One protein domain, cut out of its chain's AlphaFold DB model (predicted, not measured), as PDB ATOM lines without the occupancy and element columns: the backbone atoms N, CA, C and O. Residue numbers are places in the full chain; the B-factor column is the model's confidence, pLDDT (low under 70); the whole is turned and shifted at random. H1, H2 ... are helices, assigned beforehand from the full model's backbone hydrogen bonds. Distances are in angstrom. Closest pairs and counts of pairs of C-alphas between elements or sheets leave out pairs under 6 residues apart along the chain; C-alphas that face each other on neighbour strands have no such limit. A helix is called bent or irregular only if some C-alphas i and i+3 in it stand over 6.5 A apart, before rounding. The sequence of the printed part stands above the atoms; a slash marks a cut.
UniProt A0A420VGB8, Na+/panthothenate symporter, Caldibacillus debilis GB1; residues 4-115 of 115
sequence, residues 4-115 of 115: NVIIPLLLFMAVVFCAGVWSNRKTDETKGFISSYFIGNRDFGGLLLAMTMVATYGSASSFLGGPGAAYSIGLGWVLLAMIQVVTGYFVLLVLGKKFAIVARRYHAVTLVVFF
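Overview. This is residues 4 to 115 of the 115 residues of the protein "Na+/panthothenate symporter" of Caldibacillus debilis GB1 (UniProt A0A420VGB8). The chain is laid out as a loose, open S of helices: the long helix H5 makes one side, H4 turns back at its first end as a helical hairpin, H3 and H2 lead on between H5 and H1, and H1 is a long free arm on the far side. Residues 4 to 23 of H1 stick out with no other part beside them, and the residues after H5 fold back towards H2. The printed part has 112 residues with five named helices, H1 to H5 in order, and no named strand; its class is all helix. It is loose, with a radius of gyration of the C-alphas of 18.4 A, and spans 50 by 40 by 24 A.

Along the chain. Find C-alpha 76 at (174.499, 194.801, 193.268); from there H5, residues 76 to 105, runs 43.0 A to C-alpha 105 at (145.788, 168.409, 175.047). Before it stands H4, residues 60 to 73, 19.5 A long. H3 holds residues 46 to 57, over 16.7 A, and H2 holds residues 33 to 42. Look for H1 at C-alpha 4, (190.589, 164.711, 202.792); it runs 32.5 A through residues 4 to 25.

Arrangement. Start on H5, which has a kink of 41 degrees near residue 95; it is neither bent nor irregular, but only just, as C-alphas 94 and 97 are 6.3 A apart. H4 and H5 form a helical hairpin and touch, H4 with residues 66 to 70 alone and H5 with residues 76 to 78 alone. Their closest C-alphas, those of Ala 70 and Trp 77, are 6.2 A apart. They run opposite ways at a shallow tilt of 34.9 degrees, only just short of steep. H3 is near H5, with 9 pairs of C-alphas within 10 A, and meets H4 only through their link. H2 is irregular, with C-alphas 38 and 41 at 8.3 A, and is apart from H1, H3, H4 and H5. H1 is apart from H3, H4 and H5 too. In the backbone, each O i to N i+4 pair of H3 is within hydrogen-bond range; the counts are 17 of 18 in H1, 4 of 6 in H2, 9 of 10 in H4 and 23 of 26 in H5.

Size, cuts and confidence. Look for the two C-alphas farthest apart at Thr 30 and Gly 74, 52.9 A from each other. The printed part has no cut and ends at residue 115, the chain's last. The links H2 to H3, H3 to H4 and H4 to H5 are tight, H1 to H2 is short, and no link is long. Residues 43 to 49, of which 46 to 49 belong to H3, and residues 93 to 98 of H5 also stand free. The mean pLDDT of the printed part is 82.7; it is under 70 at residues 27 to 32 and 113 to 115.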
ATOM      1  N   ASN A   4     191.748 164.127 202.102       91.56
ATOM      2  CA  ASN A   4     190.589 164.711 202.792       91.56
ATOM      3  C   ASN A   4     189.580 165.408 201.859       91.56
ATOM      4  O   ASN A   4     188.456 165.659 202.271       91.56
ATOM      5  N   VAL A   5     189.967 165.737 200.622       92.19
ATOM      6  CA  VAL A   5     189.080 166.344 199.609       92.19
ATOM      7  C   VAL A   5     188.621 165.298 198.595       92.19
ATOM      8  O   VAL A   5     187.464 165.283 198.183       92.19
ATOM      9  N   ILE A   6     189.528 164.396 198.217       95.06
ATOM     10  CA  ILE A   6     189.280 163.362 197.207       95.06
ATOM     11  C   ILE A   6     188.244 162.350 197.707       95.06
ATOM     12  O   ILE A   6     187.359 161.963 196.948       95.06
ATOM     13  N   ILE A   7     188.326 161.944 198.978       95.62
ATOM     14  CA  ILE A   7     187.418 160.942 199.552       95.62
ATOM     15  C   ILE A   7     185.957 161.438 199.551       95.62
ATOM     16  O   ILE A   7     185.117 160.739 198.981       95.62
ATOM     17  N   PRO A   8     185.617 162.634 200.089       95.25
ATOM     18  CA  PRO A   8     184.252 163.161 200.004       95.25
ATOM     19  C   PRO A   8     183.748 163.336 198.569       95.25
ATOM     20  O   PRO A   8     182.583 163.058 198.298       95.25
ATOM     21  N   LEU A   9     184.616 163.763 197.645       94.75
ATOM     22  CA  LEU A   9     184.254 163.941 196.238       94.75
ATOM     23  C   LEU A   9     183.868 162.611 195.580       94.75
ATOM     24  O   LEU A   9     182.819 162.519 194.945       94.75
ATOM     25  N   LEU A  10     184.694 161.574 195.752       96.12
ATOM     26  CA  LEU A  10     184.408 160.241 195.222       96.12
ATOM     27  C   LEU A  10     183.143 159.650 195.843       96.12
ATOM     28  O   LEU A  10     182.334 159.060 195.131       96.12
ATOM     29  N   LEU A  11     182.941 159.847 197.148       96.56
ATOM     30  CA  LEU A  11     181.737 159.396 197.837       96.56
ATOM     31  C   LEU A  11     180.486 160.108 197.304       96.56
ATOM     32  O   LEU A  11     179.493 159.449 197.007       96.56
ATOM     33  N   PHE A  12     180.545 161.427 197.109       95.19
ATOM     34  CA  PHE A  12     179.460 162.193 196.498       95.19
ATOM     35  C   PHE A  12     179.134 161.687 195.086       95.19
ATOM     36  O   PHE A  12     177.970 161.428 194.781       95.19
ATOM     37  N   MET A  13     180.149 161.468 194.244       96.06
ATOM     38  CA  MET A  13     179.951 160.905 192.905       96.06
ATOM     39  C   MET A  13     179.313 159.516 192.958       96.06
ATOM     40  O   MET A  13     178.356 159.262 192.229       96.06
ATOM     41  N   ALA A  14     179.799 158.631 193.833       96.88
ATOM     42  CA  ALA A  14     179.249 157.290 193.994       96.88
ATOM     43  C   ALA A  14     177.769 157.333 194.402       96.88
ATOM     44  O   ALA A  14     176.956 156.614 193.825       96.88
ATOM     45  N   VAL A  15     177.392 158.219 195.330       96.69
ATOM     46  CA  VAL A  15     175.993 158.407 195.750       96.69
ATOM     47  C   VAL A  15     175.118 158.866 194.583       96.69
ATOM     48  O   VAL A  15     174.061 158.278 194.354       96.69
ATOM     49  N   VAL A  16     175.558 159.867 193.813       94.12
ATOM     50  CA  VAL A  16     174.805 160.375 192.652       94.12
ATOM     51  C   VAL A  16     174.639 159.288 191.585       94.12
ATOM     52  O   VAL A  16     173.537 159.099 191.068       94.12
ATOM     53  N   PHE A  17     175.692 158.520 191.296       95.00
ATOM     54  CA  PHE A  17     175.623 157.400 190.355       95.00
ATOM     55  C   PHE A  17     174.683 156.295 190.837       95.00
ATOM     56  O   PHE A  17     173.840 155.834 190.068       95.00
ATOM     57  N   CYS A  18     174.776 155.894 192.106       95.06
ATOM     58  CA  CYS A  18     173.884 154.896 192.693       95.06
ATOM     59  C   CYS A  18     172.418 155.343 192.624       95.06
ATOM     60  O   CYS A  18     171.558 154.549 192.239       95.06
ATOM     61  N   ALA A  19     172.132 156.612 192.932       91.75
ATOM     62  CA  ALA A  19     170.792 157.180 192.812       91.75
ATOM     63  C   ALA A  19     170.293 157.164 191.356       91.75
ATOM     64  O   ALA A  19     169.149 156.784 191.107       91.75
ATOM     65  N   GLY A  20     171.157 157.503 190.393       88.12
ATOM     66  CA  GLY A  20     170.845 157.448 188.962       88.12
ATOM     67  C   GLY A  20     170.546 156.030 188.471       88.12
ATOM     68  O   GLY A  20     169.537 155.806 187.806       88.12
ATOM     69  N   VAL A  21     171.366 155.046 188.856       90.19
ATOM     70  CA  VAL A  21     171.143 153.630 188.514       90.19
ATOM     71  C   VAL A  21     169.850 153.116 189.146       90.19
ATOM     72  O   VAL A  21     169.071 152.435 188.481       90.19
ATOM     73  N   TRP A  22     169.589 153.454 190.410       89.69
ATOM     74  CA  TRP A  22     168.354 153.065 191.089       89.69
ATOM     75  C   TRP A  22     167.113 153.679 190.430       89.69
ATOM     76  O   TRP A  22     166.132 152.975 190.200       89.69
ATOM     77  N   SER A  23     167.178 154.962 190.064       85.00
ATOM     78  CA  SER A  23     166.104 155.657 189.353       85.00
ATOM     79  C   SER A  23     165.852 155.052 187.970       85.00
ATOM     80  O   SER A  23     164.701 154.798 187.626       85.00
ATOM     81  N   ASN A  24     166.909 154.726 187.218       81.00
ATOM     82  CA  ASN A  24     166.783 154.103 185.900       81.00
ATOM     83  C   ASN A  24     166.063 152.747 185.977       81.00
ATOM     84  O   ASN A  24     165.145 152.483 185.206       81.00
ATOM     85  N   ARG A  25     166.403 151.917 186.974       78.88
ATOM     86  CA  ARG A  25     165.763 150.604 187.189       78.88
ATOM     87  C   ARG A  25     164.289 150.691 187.587       78.88
ATOM     88  O   ARG A  25     163.594 149.686 187.501       78.88
ATOM     89  N   LYS A  26     163.828 151.856 188.047       72.56
ATOM     90  CA  LYS A  26     162.452 152.105 188.496       72.56
ATOM     91  C   LYS A  26     161.597 152.817 187.438       72.56
ATOM     92  O   LYS A  26     160.482 153.235 187.732       72.56
ATOM     93  N   THR A  27     162.114 152.988 186.220       67.19
ATOM     94  CA  THR A  27     161.339 153.552 185.111       67.19
ATOM     95  C   THR A  27     160.369 152.488 184.600       67.19
ATOM     96  O   THR A  27     160.775 151.575 183.889       67.19
ATOM     97  N   ASP A  28     159.099 152.584 184.998       58.78
ATOM     98  CA  ASP A  28     158.047 151.640 184.604       58.78
ATOM     99  C   ASP A  28     157.804 151.664 183.082       58.78
ATOM    100  O   ASP A  28     157.464 152.702 182.499       58.78
ATOM    101  N   GLU A  29     157.918 150.495 182.446       57.66
ATOM    102  CA  GLU A  29     157.688 150.290 181.006       57.66
ATOM    103  C   GLU A  29     156.208 150.456 180.603       57.66
ATOM    104  O   GLU A  29     155.883 150.705 179.443       57.66
ATOM    105  N   THR A  30     155.289 150.382 181.567       56.56
ATOM    106  CA  THR A  30     153.848 150.191 181.342       56.56
ATOM    107  C   THR A  30     153.112 151.410 180.767       56.56
ATOM    108  O   THR A  30     152.000 151.260 180.268       56.56
ATOM    109  N   LYS A  31     153.682 152.627 180.832       58.91
ATOM    110  CA  LYS A  31     153.009 153.887 180.420       58.91
ATOM    111  C   LYS A  31     153.708 154.661 179.291       58.91
ATOM    112  O   LYS A  31     153.336 155.797 178.997       58.91
ATOM    113  N   GLY A  32     154.681 154.037 178.623       68.94
ATOM    114  CA  GLY A  32     155.435 154.634 177.520       68.94
ATOM    115  C   GLY A  32     156.689 155.376 177.994       68.94
ATOM    116  O   GLY A  32     156.618 156.370 178.716       68.94
ATOM    117  N   PHE A  33     157.847 154.902 177.525       73.94
ATOM    118  CA  PHE A  33     159.182 155.352 177.934       73.94
ATOM    119  C   PHE A  33     159.374 156.876 177.866       73.94
ATOM    120  O   PHE A  33     159.855 157.482 178.819       73.94
ATOM    121  N   ILE A  34     158.940 157.514 176.773       74.94
ATOM    122  CA  ILE A  34     159.142 158.957 176.554       74.94
ATOM    123  C   ILE A  34     158.394 159.792 177.606       74.94
ATOM    124  O   ILE A  34     158.929 160.773 178.116       74.94
ATOM    125  N   SER A  35     157.176 159.395 177.980       73.00
ATOM    126  CA  SER A  35     156.399 160.103 179.002       73.00
ATOM    127  C   SER A  35     157.011 159.899 180.393       73.00
ATOM    128  O   SER A  35     157.276 160.859 181.116       73.00
ATOM    129  N   SER A  36     157.315 158.656 180.765       73.75
ATOM    130  CA  SER A  36     157.906 158.355 182.073       73.75
ATOM    131  C   SER A  36     159.269 159.029 182.268       73.75
ATOM    132  O   SER A  36     159.524 159.576 183.337       73.75
ATOM    133  N   TYR A  37     160.109 159.063 181.229       81.19
ATOM    134  CA  TYR A  37     161.455 159.630 181.299       81.19
ATOM    135  C   TYR A  37     161.469 161.167 181.334       81.19
ATOM    136  O   TYR A  37     162.165 161.751 182.160       81.19
ATOM    137  N   PHE A  38     160.694 161.841 180.473       79.62
ATOM    138  CA  PHE A  38     160.744 163.309 180.365       79.62
ATOM    139  C   PHE A  38     159.821 164.042 181.341       79.62
ATOM    140  O   PHE A  38     160.154 165.136 181.791       79.62
ATOM    141  N   ILE A  39     158.651 163.476 181.651       77.19
ATOM    142  CA  ILE A  39     157.622 164.151 182.458       77.19
ATOM    143  C   ILE A  39     157.279 163.405 183.752       77.19
ATOM    144  O   ILE A  39     156.399 163.862 184.480       77.19
ATOM    145  N   GLY A  40     157.954 162.288 184.066       75.94
ATOM    146  CA  GLY A  40     157.809 161.586 185.350       75.94
ATOM    147  C   GLY A  40     156.371 161.161 185.646       75.94
ATOM    148  O   GLY A  40     155.880 161.353 186.756       75.94
ATOM    149  N   ASN A  41     155.652 160.701 184.616       72.25
ATOM    150  CA  ASN A  41     154.215 160.395 184.660       72.25
ATOM    151  C   ASN A  41     153.306 161.576 185.089       72.25
ATOM    152  O   ASN A  41     152.127 161.382 185.367       72.25
ATOM    153  N   ARG A  42     153.823 162.816 185.098       73.88
ATOM    154  CA  ARG A  42     153.121 164.038 185.540       73.88
ATOM    155  C   ARG A  42     152.649 163.993 187.003       73.88
ATOM    156  O   ARG A  42     151.795 164.791 187.380       73.88
ATOM    157  N   ASP A  43     153.248 163.120 187.812       74.75
ATOM    158  CA  ASP A  43     152.936 162.942 189.238       74.75
ATOM    159  C   ASP A  43     153.857 163.759 190.160       74.75
ATOM    160  O   ASP A  43     153.717 163.731 191.385       74.75
ATOM    161  N   PHE A  44     154.807 164.517 189.603       78.25
ATOM    162  CA  PHE A  44     155.645 165.398 190.408       78.25
ATOM    163  C   PHE A  44     154.796 166.491 191.068       78.25
ATOM    164  O   PHE A  44     154.233 167.362 190.406       78.25
ATOM    165  N   GLY A  45     154.720 166.450 192.399       81.06
ATOM    166  CA  GLY A  45     154.075 167.494 193.189       81.06
ATOM    167  C   GLY A  45     154.796 168.841 193.063       81.06
ATOM    168  O   GLY A  45     155.989 168.907 192.759       81.06
ATOM    169  N   GLY A  46     154.081 169.933 193.355       80.25
ATOM    170  CA  GLY A  46     154.602 171.300 193.211       80.25
ATOM    171  C   GLY A  46     155.883 171.577 194.010       80.25
ATOM    172  O   GLY A  46     156.742 172.321 193.546       80.25
ATOM    173  N   LEU A  47     156.053 170.932 195.168       81.69
ATOM    174  CA  LEU A  47     157.264 171.059 195.982       81.69
ATOM    175  C   LEU A  47     158.494 170.464 195.283       81.69
ATOM    176  O   LEU A  47     159.534 171.112 195.220       81.69
ATOM    177  N   LEU A  48     158.377 169.253 194.727       85.38
ATOM    178  CA  LEU A  48     159.490 168.585 194.049       85.38
ATOM    179  C   LEU A  48     159.909 169.363 192.792       85.38
ATOM    180  O   LEU A  48     161.099 169.552 192.558       85.38
ATOM    181  N   LEU A  49     158.933 169.889 192.045       83.31
ATOM    182  CA  LEU A  49     159.154 170.805 190.920       83.31
ATOM    183  C   LEU A  49     159.875 172.098 191.340       83.31
ATOM    184  O   LEU A  49     160.760 172.575 190.632       83.31
ATOM    185  N   ALA A  50     159.531 172.671 192.496       83.50
ATOM    186  CA  ALA A  50     160.232 173.843 193.011       83.50
ATOM    187  C   ALA A  50     161.689 173.511 193.383       83.50
ATOM    188  O   ALA A  50     162.593 174.280 193.065       83.50
ATOM    189  N   MET A  51     161.935 172.351 194.001       87.19
ATOM    190  CA  MET A  51     163.290 171.916 194.352       87.19
ATOM    191  C   MET A  51     164.167 171.693 193.118       87.19
ATOM    192  O   MET A  51     165.323 172.110 193.123       87.19
ATOM    193  N   THR A  52     163.642 171.090 192.047       87.19
ATOM    194  CA  THR A  52     164.410 170.900 190.803       87.19
ATOM    195  C   THR A  52     164.727 172.227 190.119       87.19
ATOM    196  O   THR A  52     165.826 172.393 189.583       87.19
ATOM    197  N   MET A  53     163.827 173.212 190.195       83.50
ATOM    198  CA  MET A  53     164.095 174.563 189.702       83.50
ATOM    199  C   MET A  53     165.222 175.240 190.493       83.50
ATOM    200  O   MET A  53     166.153 175.782 189.897       83.50
ATOM    201  N   VAL A  54     165.185 175.158 191.827       83.94
ATOM    202  CA  VAL A  54     166.241 175.709 192.693       83.94
ATOM    203  C   VAL A  54     167.572 174.996 192.457       83.94
ATOM    204  O   VAL A  54     168.599 175.659 192.354       83.94
ATOM    205  N   ALA A  55     167.568 173.671 192.302       87.75
ATOM    206  CA  ALA A  55     168.767 172.902 191.973       87.75
ATOM    207  C   ALA A  55     169.365 173.314 190.617       87.75
ATOM    208  O   ALA A  55     170.579 173.436 190.493       87.75
ATOM    209  N   THR A  56     168.517 173.594 189.620       86.31
ATOM    210  CA  THR A  56     168.948 174.098 188.304       86.31
ATOM    211  C   THR A  56     169.578 175.485 188.425       86.31
ATOM    212  O   THR A  56     170.630 175.747 187.841       86.31
ATOM    213  N   TYR A  57     168.972 176.370 189.222       83.56
ATOM    214  CA  TYR A  57     169.536 177.689 189.500       83.56
ATOM    215  C   TYR A  57     170.853 177.592 190.280       83.56
ATOM    216  O   TYR A  57     171.789 178.327 189.990       83.56
ATOM    217  N   GLY A  58     170.967 176.639 191.208       82.56
ATOM    218  CA  GLY A  58     172.164 176.318 191.991       82.56
ATOM    219  C   GLY A  58     173.272 175.583 191.224       82.56
ATOM    220  O   GLY A  58     174.081 174.893 191.838       82.56
ATOM    221  N   SER A  59     173.312 175.708 189.896       85.56
ATOM    222  CA  SER A  59     174.372 175.170 189.039       85.56
ATOM    223  C   SER A  59     175.762 175.696 189.432       85.56
ATOM    224  O   SER A  59     175.907 176.791 189.985       85.56
ATOM    225  N   ALA A  60     176.808 174.955 189.053       83.94
ATOM    226  CA  ALA A  60     178.204 175.379 189.171       83.94
ATOM    227  C   ALA A  60     178.448 176.780 188.574       83.94
ATOM    228  O   ALA A  60     179.219 177.560 189.131       83.94
ATOM    229  N   SER A  61     177.745 177.124 187.487       81.62
ATOM    230  CA  SER A  61     177.805 178.450 186.862       81.62
ATOM    231  C   SER A  61     177.353 179.560 187.807       81.62
ATOM    232  O   SER A  61     177.989 180.606 187.877       81.62
ATOM    233  N   SER A  62     176.286 179.331 188.566       82.19
ATOM    234  CA  SER A  62     175.747 180.304 189.515       82.19
ATOM    235  C   SER A  62     176.575 180.347 190.797       82.19
ATOM    236  O   SER A  62     176.788 181.423 191.352       82.19
ATOM    237  N   PHE A  63     177.090 179.194 191.241       83.88
ATOM    238  CA  PHE A  63     177.947 179.094 192.423       83.88
ATOM    239  C   PHE A  63     179.282 179.828 192.246       83.88
ATOM    240  O   PHE A  63     179.747 180.478 193.176       83.88
ATOM    241  N   LEU A  64     179.885 179.761 191.055       85.81
ATOM    242  CA  LEU A  64     181.089 180.527 190.710       85.81
ATOM    243  C   LEU A  64     180.756 181.968 190.302       85.81
ATOM    244  O   LEU A  64     181.447 182.907 190.697       85.81
ATOM    245  N   GLY A  65     179.683 182.147 189.528       84.06
ATOM    246  CA  GLY A  65     179.283 183.435 188.970       84.06
ATOM    247  C   GLY A  65     178.863 184.447 190.028       84.06
ATOM    248  O   GLY A  65     179.224 185.612 189.917       84.06
ATOM    249  N   GLY A  66     178.170 184.016 191.087       83.81
ATOM    250  CA  GLY A  66     177.724 184.906 192.161       83.81
ATOM    251  C   GLY A  66     178.877 185.590 192.904       83.81
ATOM    252  O   GLY A  66     178.956 186.817 192.876       83.81
ATOM    253  N   PRO A  67     179.799 184.839 193.532       85.81
ATOM    254  CA  PRO A  67     180.984 185.403 194.175       85.81
ATOM    255  C   PRO A  67     181.898 186.157 193.201       85.81
ATOM    256  O   PRO A  67     182.426 187.206 193.562       85.81
ATOM    257  N   GLY A  68     182.054 185.676 191.960       86.12
ATOM    258  CA  GLY A  68     182.845 186.363 190.933       86.12
ATOM    259  C   GLY A  68     182.258 187.723 190.534       86.12
ATOM    260  O   GLY A  68     182.982 188.717 190.422       86.12
ATOM    261  N   ALA A  69     180.935 187.798 190.394       85.06
ATOM    262  CA  ALA A  69     180.222 189.049 190.180       85.06
ATOM    263  C   ALA A  69     180.299 189.939 191.424       85.06
ATOM    264  O   ALA A  69     180.622 191.113 191.303       85.06
ATOM    265  N   ALA A  70     180.107 189.395 192.627       87.50
ATOM    266  CA  ALA A  70     180.228 190.163 193.865       87.50
ATOM    267  C   ALA A  70     181.627 190.775 194.051       87.50
ATOM    268  O   ALA A  70     181.739 191.895 194.542       87.50
ATOM    269  N   TYR A  71     182.681 190.084 193.610       86.81
ATOM    270  CA  TYR A  71     184.042 190.618 193.609       86.81
ATOM    271  C   TYR A  71     184.220 191.784 192.623       86.81
ATOM    272  O   TYR A  71     184.938 192.734 192.915       86.81
ATOM    273  N   SER A  72     183.548 191.730 191.469       88.06
ATOM    274  CA  SER A  72     183.723 192.705 190.384       88.06
ATOM    275  C   SER A  72     182.801 193.927 190.504       88.06
ATOM    276  O   SER A  72     183.227 195.053 190.277       88.06
ATOM    277  N   ILE A  73     181.528 193.706 190.841       86.38
ATOM    278  CA  ILE A  73     180.452 194.714 190.846       86.38
ATOM    279  C   ILE A  73     179.802 194.900 192.229       86.38
ATOM    280  O   ILE A  73     178.827 195.639 192.368       86.38
ATOM    281  N   GLY A  74     180.321 194.239 193.267       86.31
ATOM    282  CA  GLY A  74     179.772 194.300 194.620       86.31
ATOM    283  C   GLY A  74     178.432 193.570 194.771       86.31
ATOM    284  O   GLY A  74     177.992 192.797 193.919       86.31
ATOM    285  N   LEU A  75     177.730 193.839 195.874       86.88
ATOM    286  CA  LEU A  75     176.451 193.191 196.200       86.88
ATOM    287  C   LEU A  75     175.287 193.574 195.265       86.88
ATOM    288  O   LEU A  75     174.202 193.011 195.392       86.88
ATOM    289  N   GLY A  76     175.499 194.466 194.288       84.25
ATOM    290  CA  GLY A  76     174.499 194.801 193.268       84.25
ATOM    291  C   GLY A  76     174.026 193.585 192.460       84.25
ATOM    292  O   GLY A  76     172.863 193.522 192.065       84.25
ATOM    293  N   TRP A  77     174.876 192.564 192.305       81.88
ATOM    294  CA  TRP A  77     174.495 191.277 191.711       81.88
ATOM    295  C   TRP A  77     173.336 190.586 192.451       81.88
ATOM    296  O   TRP A  77     172.485 189.953 191.826       81.88
ATOM    297  N   VAL A  78     173.265 190.722 193.780       85.19
ATOM    298  CA  VAL A  78     172.223 190.077 194.595       85.19
ATOM    299  C   VAL A  78     170.843 190.623 194.238       85.19
ATOM    300  O   VAL A  78     169.887 189.857 194.167       85.19
ATOM    301  N   LEU A  79     170.737 191.921 193.940       86.44
ATOM    302  CA  LEU A  79     169.477 192.525 193.501       86.44
ATOM    303  C   LEU A  79     169.002 191.912 192.177       86.44
ATOM    304  O   LEU A  79     167.830 191.560 192.051       86.44
ATOM    305  N   LEU A  80     169.917 191.706 191.222       83.88
ATOM    306  CA  LEU A  80     169.610 191.046 189.948       83.88
ATOM    307  C   LEU A  80     169.156 189.596 190.158       83.88
ATOM    308  O   LEU A  80     168.164 189.171 189.566       83.88
ATOM    309  N   ALA A  81     169.837 188.856 191.036       83.31
ATOM    310  CA  ALA A  81     169.460 187.492 191.393       83.31
ATOM    311  C   ALA A  81     168.057 187.427 192.026       83.31
ATOM    312  O   ALA A  81     167.253 186.575 191.654       83.31
ATOM    313  N   MET A  82     167.725 188.352 192.934       86.12
ATOM    314  CA  MET A  82     166.408 188.393 193.586       86.12
ATOM    315  C   MET A  82     165.275 188.647 192.592       86.12
ATOM    316  O   MET A  82     164.227 188.007 192.680       86.12
ATOM    317  N   ILE A  83     165.495 189.519 191.605       86.94
ATOM    318  CA  ILE A  83     164.516 189.762 190.540       86.94
ATOM    319  C   ILE A  83     164.294 188.482 189.723       86.94
ATOM    320  O   ILE A  83     163.147 188.091 189.521       86.94
ATOM    321  N   GLN A  84     165.361 187.781 189.315       84.44
ATOM    322  CA  GLN A  84     165.244 186.542 188.530       84.44
ATOM    323  C   GLN A  84     164.451 185.453 189.256       84.44
ATOM    324  O   GLN A  84     163.619 184.787 188.637       84.44
ATOM    325  N   VAL A  85     164.671 185.291 190.564       82.81
ATOM    326  CA  VAL A  85     163.939 184.312 191.376       82.81
ATOM    327  C   VAL A  85     162.445 184.644 191.394       82.81
ATOM    328  O   VAL A  85     161.619 183.788 191.076       82.81
ATOM    329  N   VAL A  86     162.082 185.896 191.693       84.75
ATOM    330  CA  VAL A  86     160.676 186.335 191.743       84.75
ATOM    331  C   VAL A  86     160.005 186.209 190.375       84.75
ATOM    332  O   VAL A  86     158.909 185.656 190.274       84.75
ATOM    333  N   THR A  87     160.666 186.667 189.309       86.50
ATOM    334  CA  THR A  87     160.152 186.548 187.942       86.50
ATOM    335  C   THR A  87     159.972 185.084 187.548       86.50
ATOM    336  O   THR A  87     158.932 184.738 186.992       86.50
ATOM    337  N   GLY A  88     160.922 184.206 187.884       83.69
ATOM    338  CA  GLY A  88     160.834 182.771 187.611       83.69
ATOM    339  C   GLY A  88     159.609 182.128 188.260       83.69
ATOM    340  O   GLY A  88     158.830 181.458 187.578       83.69
ATOM    341  N   TYR A  89     159.375 182.393 189.549       81.12
ATOM    342  CA  TYR A  89     158.182 181.897 190.243       81.12
ATOM    343  C   TYR A  89     156.887 182.478 189.672       81.12
ATOM    344  O   TYR A  89     155.917 181.742 189.491       81.12
ATOM    345  N   PHE A  90     156.864 183.772 189.344       84.38
ATOM    346  CA  PHE A  90     155.683 184.417 188.772       84.38
ATOM    347  C   PHE A  90     155.323 183.834 187.399       84.38
ATOM    348  O   PHE A  90     154.163 183.513 187.135       84.38
ATOM    349  N   VAL A  91     156.325 183.619 186.542       85.69
ATOM    350  CA  VAL A  91     156.146 182.971 185.240       85.69
ATOM    351  C   VAL A  91     155.606 181.553 185.416       85.69
ATOM    352  O   VAL A  91     154.656 181.185 184.732       85.69
ATOM    353  N   LEU A  92     156.128 180.761 186.355       81.06
ATOM    354  CA  LEU A  92     155.607 179.413 186.597       81.06
ATOM    355  C   LEU A  92     154.179 179.412 187.154       81.06
ATOM    356  O   LEU A  92     153.364 178.594 186.729       81.06
ATOM    357  N   LEU A  93     153.843 180.339 188.053       81.06
ATOM    358  CA  LEU A  93     152.488 180.467 188.592       81.06
ATOM    359  C   LEU A  93     151.470 180.818 187.498       81.06
ATOM    360  O   LEU A  93     150.401 180.209 187.427       81.06
ATOM    361  N   VAL A  94     151.804 181.772 186.624       85.44
ATOM    362  CA  VAL A  94     150.879 182.273 185.596       85.44
ATOM    363  C   VAL A  94     150.896 181.404 184.335       85.44
ATOM    364  O   VAL A  94     149.841 180.965 183.867       85.44
ATOM    365  N   LEU A  95     152.074 181.150 183.760       84.88
ATOM    366  CA  LEU A  95     152.222 180.406 182.507       84.88
ATOM    367  C   LEU A  95     152.273 178.894 182.735       84.88
ATOM    368  O   LEU A  95     151.752 178.154 181.905       84.88
ATOM    369  N   GLY A  96     152.824 178.414 183.853       82.50
ATOM    370  CA  GLY A  96     152.970 176.976 184.107       82.50
ATOM    371  C   GLY A  96     151.632 176.234 184.095       82.50
ATOM    372  O   GLY A  96     151.508 175.193 183.449       82.50
ATOM    373  N   LYS A  97     150.577 176.814 184.693       82.44
ATOM    374  CA  LYS A  97     149.215 176.254 184.619       82.44
ATOM    375  C   LYS A  97     148.699 176.186 183.178       82.44
ATOM    376  O   LYS A  97     148.084 175.189 182.800       82.44
ATOM    377  N   LYS A  98     148.948 177.222 182.371       84.69
ATOM    378  CA  LYS A  98     148.520 177.265 180.964       84.69
ATOM    379  C   LYS A  98     149.262 176.218 180.137       84.69
ATOM    380  O   LYS A  98     148.614 175.419 179.464       84.69
ATOM    381  N   PHE A  99     150.585 176.144 180.264       84.62
ATOM    382  CA  PHE A  99     151.395 175.130 179.592       84.62
ATOM    383  C   PHE A  99     150.983 173.714 179.993       84.62
ATOM    384  O   PHE A  99     150.831 172.868 179.121       84.62
ATOM    385  N   ALA A 100     150.678 173.458 181.268       82.31
ATOM    386  CA  ALA A 100     150.213 172.145 181.716       82.31
ATOM    387  C   ALA A 100     148.862 171.726 181.100       82.31
ATOM    388  O   ALA A 100     148.607 170.537 180.902       82.31
ATOM    389  N   ILE A 101     147.964 172.674 180.809       85.81
ATOM    390  CA  ILE A 101     146.690 172.389 180.129       85.81
ATOM    391  C   ILE A 101     146.945 172.045 178.658       85.81
ATOM    392  O   ILE A 101     146.466 171.021 178.172       85.81
ATOM    393  N   VAL A 102     147.735 172.861 177.960       86.56
ATOM    394  CA  VAL A 102     148.006 172.675 176.527       86.56
ATOM    395  C   VAL A 102     148.870 171.425 176.285       86.56
ATOM    396  O   VAL A 102     148.564 170.636 175.395       86.56
ATOM    397  N   ALA A 103     149.857 171.150 177.147       85.50
ATOM    398  CA  ALA A 103     150.666 169.924 177.131       85.50
ATOM    399  C   ALA A 103     149.829 168.654 177.287       85.50
ATOM    400  O   ALA A 103     150.148 167.609 176.716       85.50
ATOM    401  N   ARG A 104     148.751 168.729 178.076       84.69
ATOM    402  CA  ARG A 104     147.803 167.621 178.228       84.69
ATOM    403  C   ARG A 104     146.964 167.414 176.977       84.69
ATOM    404  O   ARG A 104     146.742 166.265 176.626       84.69
ATOM    405  N   ARG A 105     146.568 168.489 176.290       85.00
ATOM    406  CA  ARG A 105     145.788 168.409 175.047       85.00
ATOM    407  C   ARG A 105     146.582 167.799 173.887       85.00
ATOM    408  O   ARG A 105     146.034 166.978 173.168       85.00
ATOM    409  N   TYR A 106     147.850 168.176 173.721       84.12
ATOM    410  CA  TYR A 106     148.688 167.705 172.604       84.12
ATOM    411  C   TYR A 106     149.602 166.525 172.954       84.12
ATOM    412  O   TYR A 106     150.456 166.161 172.157       84.12
ATOM    413  N   HIS A 107     149.477 165.954 174.160       81.06
ATOM    414  CA  HIS A 107     150.406 164.937 174.676       81.06
ATOM    415  C   HIS A 107     151.895 165.325 174.537       81.06
ATOM    416  O   HIS A 107     152.771 164.470 174.436       81.06
ATOM    417  N   ALA A 108     152.187 166.629 174.574       80.94
ATOM    418  CA  ALA A 108     153.532 167.153 174.399       80.94
ATOM    419  C   ALA A 108     154.397 166.898 175.645       80.94
ATOM    420  O   ALA A 108     153.925 166.989 176.788       80.94
ATOM    421  N   VAL A 109     155.675 166.607 175.397       82.31
ATOM    422  CA  VAL A 109     156.720 166.415 176.418       82.31
ATOM    423  C   VAL A 109     157.742 167.554 176.445       82.31
ATOM    424  O   VAL A 109     158.451 167.715 177.432       82.31
ATOM    425  N   THR A 110     157.792 168.383 175.400       82.56
ATOM    426  CA  THR A 110     158.683 169.546 175.291       82.56
ATOM    427  C   THR A 110     157.902 170.802 174.914       82.56
ATOM    428  O   THR A 110     156.813 170.725 174.346       82.56
ATOM    429  N   LEU A 111     158.470 171.976 175.220       76.31
ATOM    430  CA  LEU A 111     157.869 173.267 174.865       76.31
ATOM    431  C   LEU A 111     157.892 173.550 173.354       76.31
ATOM    432  O   LEU A 111     157.035 174.277 172.865       76.31
ATOM    433  N   VAL A 112     158.848 172.975 172.616       74.88
ATOM    434  CA  VAL A 112     159.014 173.221 171.171       74.88
ATOM    435  C   VAL A 112     157.814 172.717 170.368       74.88
ATOM    436  O   VAL A 112     157.456 173.337 169.384       74.88
ATOM    437  N   VAL A 113     157.134 171.662 170.827       60.75
ATOM    438  CA  VAL A 113     155.950 171.096 170.150       60.75
ATOM    439  C   VAL A 113     154.741 172.052 170.176       60.75
ATOM    440  O   VAL A 113     153.762 171.819 169.475       60.75
ATOM    441  N   PHE A 114     154.774 173.125 170.979       56.03
ATOM    442  CA  PHE A 114     153.708 174.137 170.994       56.03
ATOM    443  C   PHE A 114     153.807 175.185 169.883       56.03
ATOM    444  O   PHE A 114     152.828 175.910 169.695       56.03
ATOM    445  N   PHE A 115     154.960 175.301 169.221       50.22
ATOM    446  CA  PHE A 115     155.195 176.237 168.120       50.22
ATOM    447  C   PHE A 115     155.071 175.515 166.781       50.22
ATOM    448  O   PHE A 115     154.488 176.130 165.862       50.22
TER     449      PHE A 115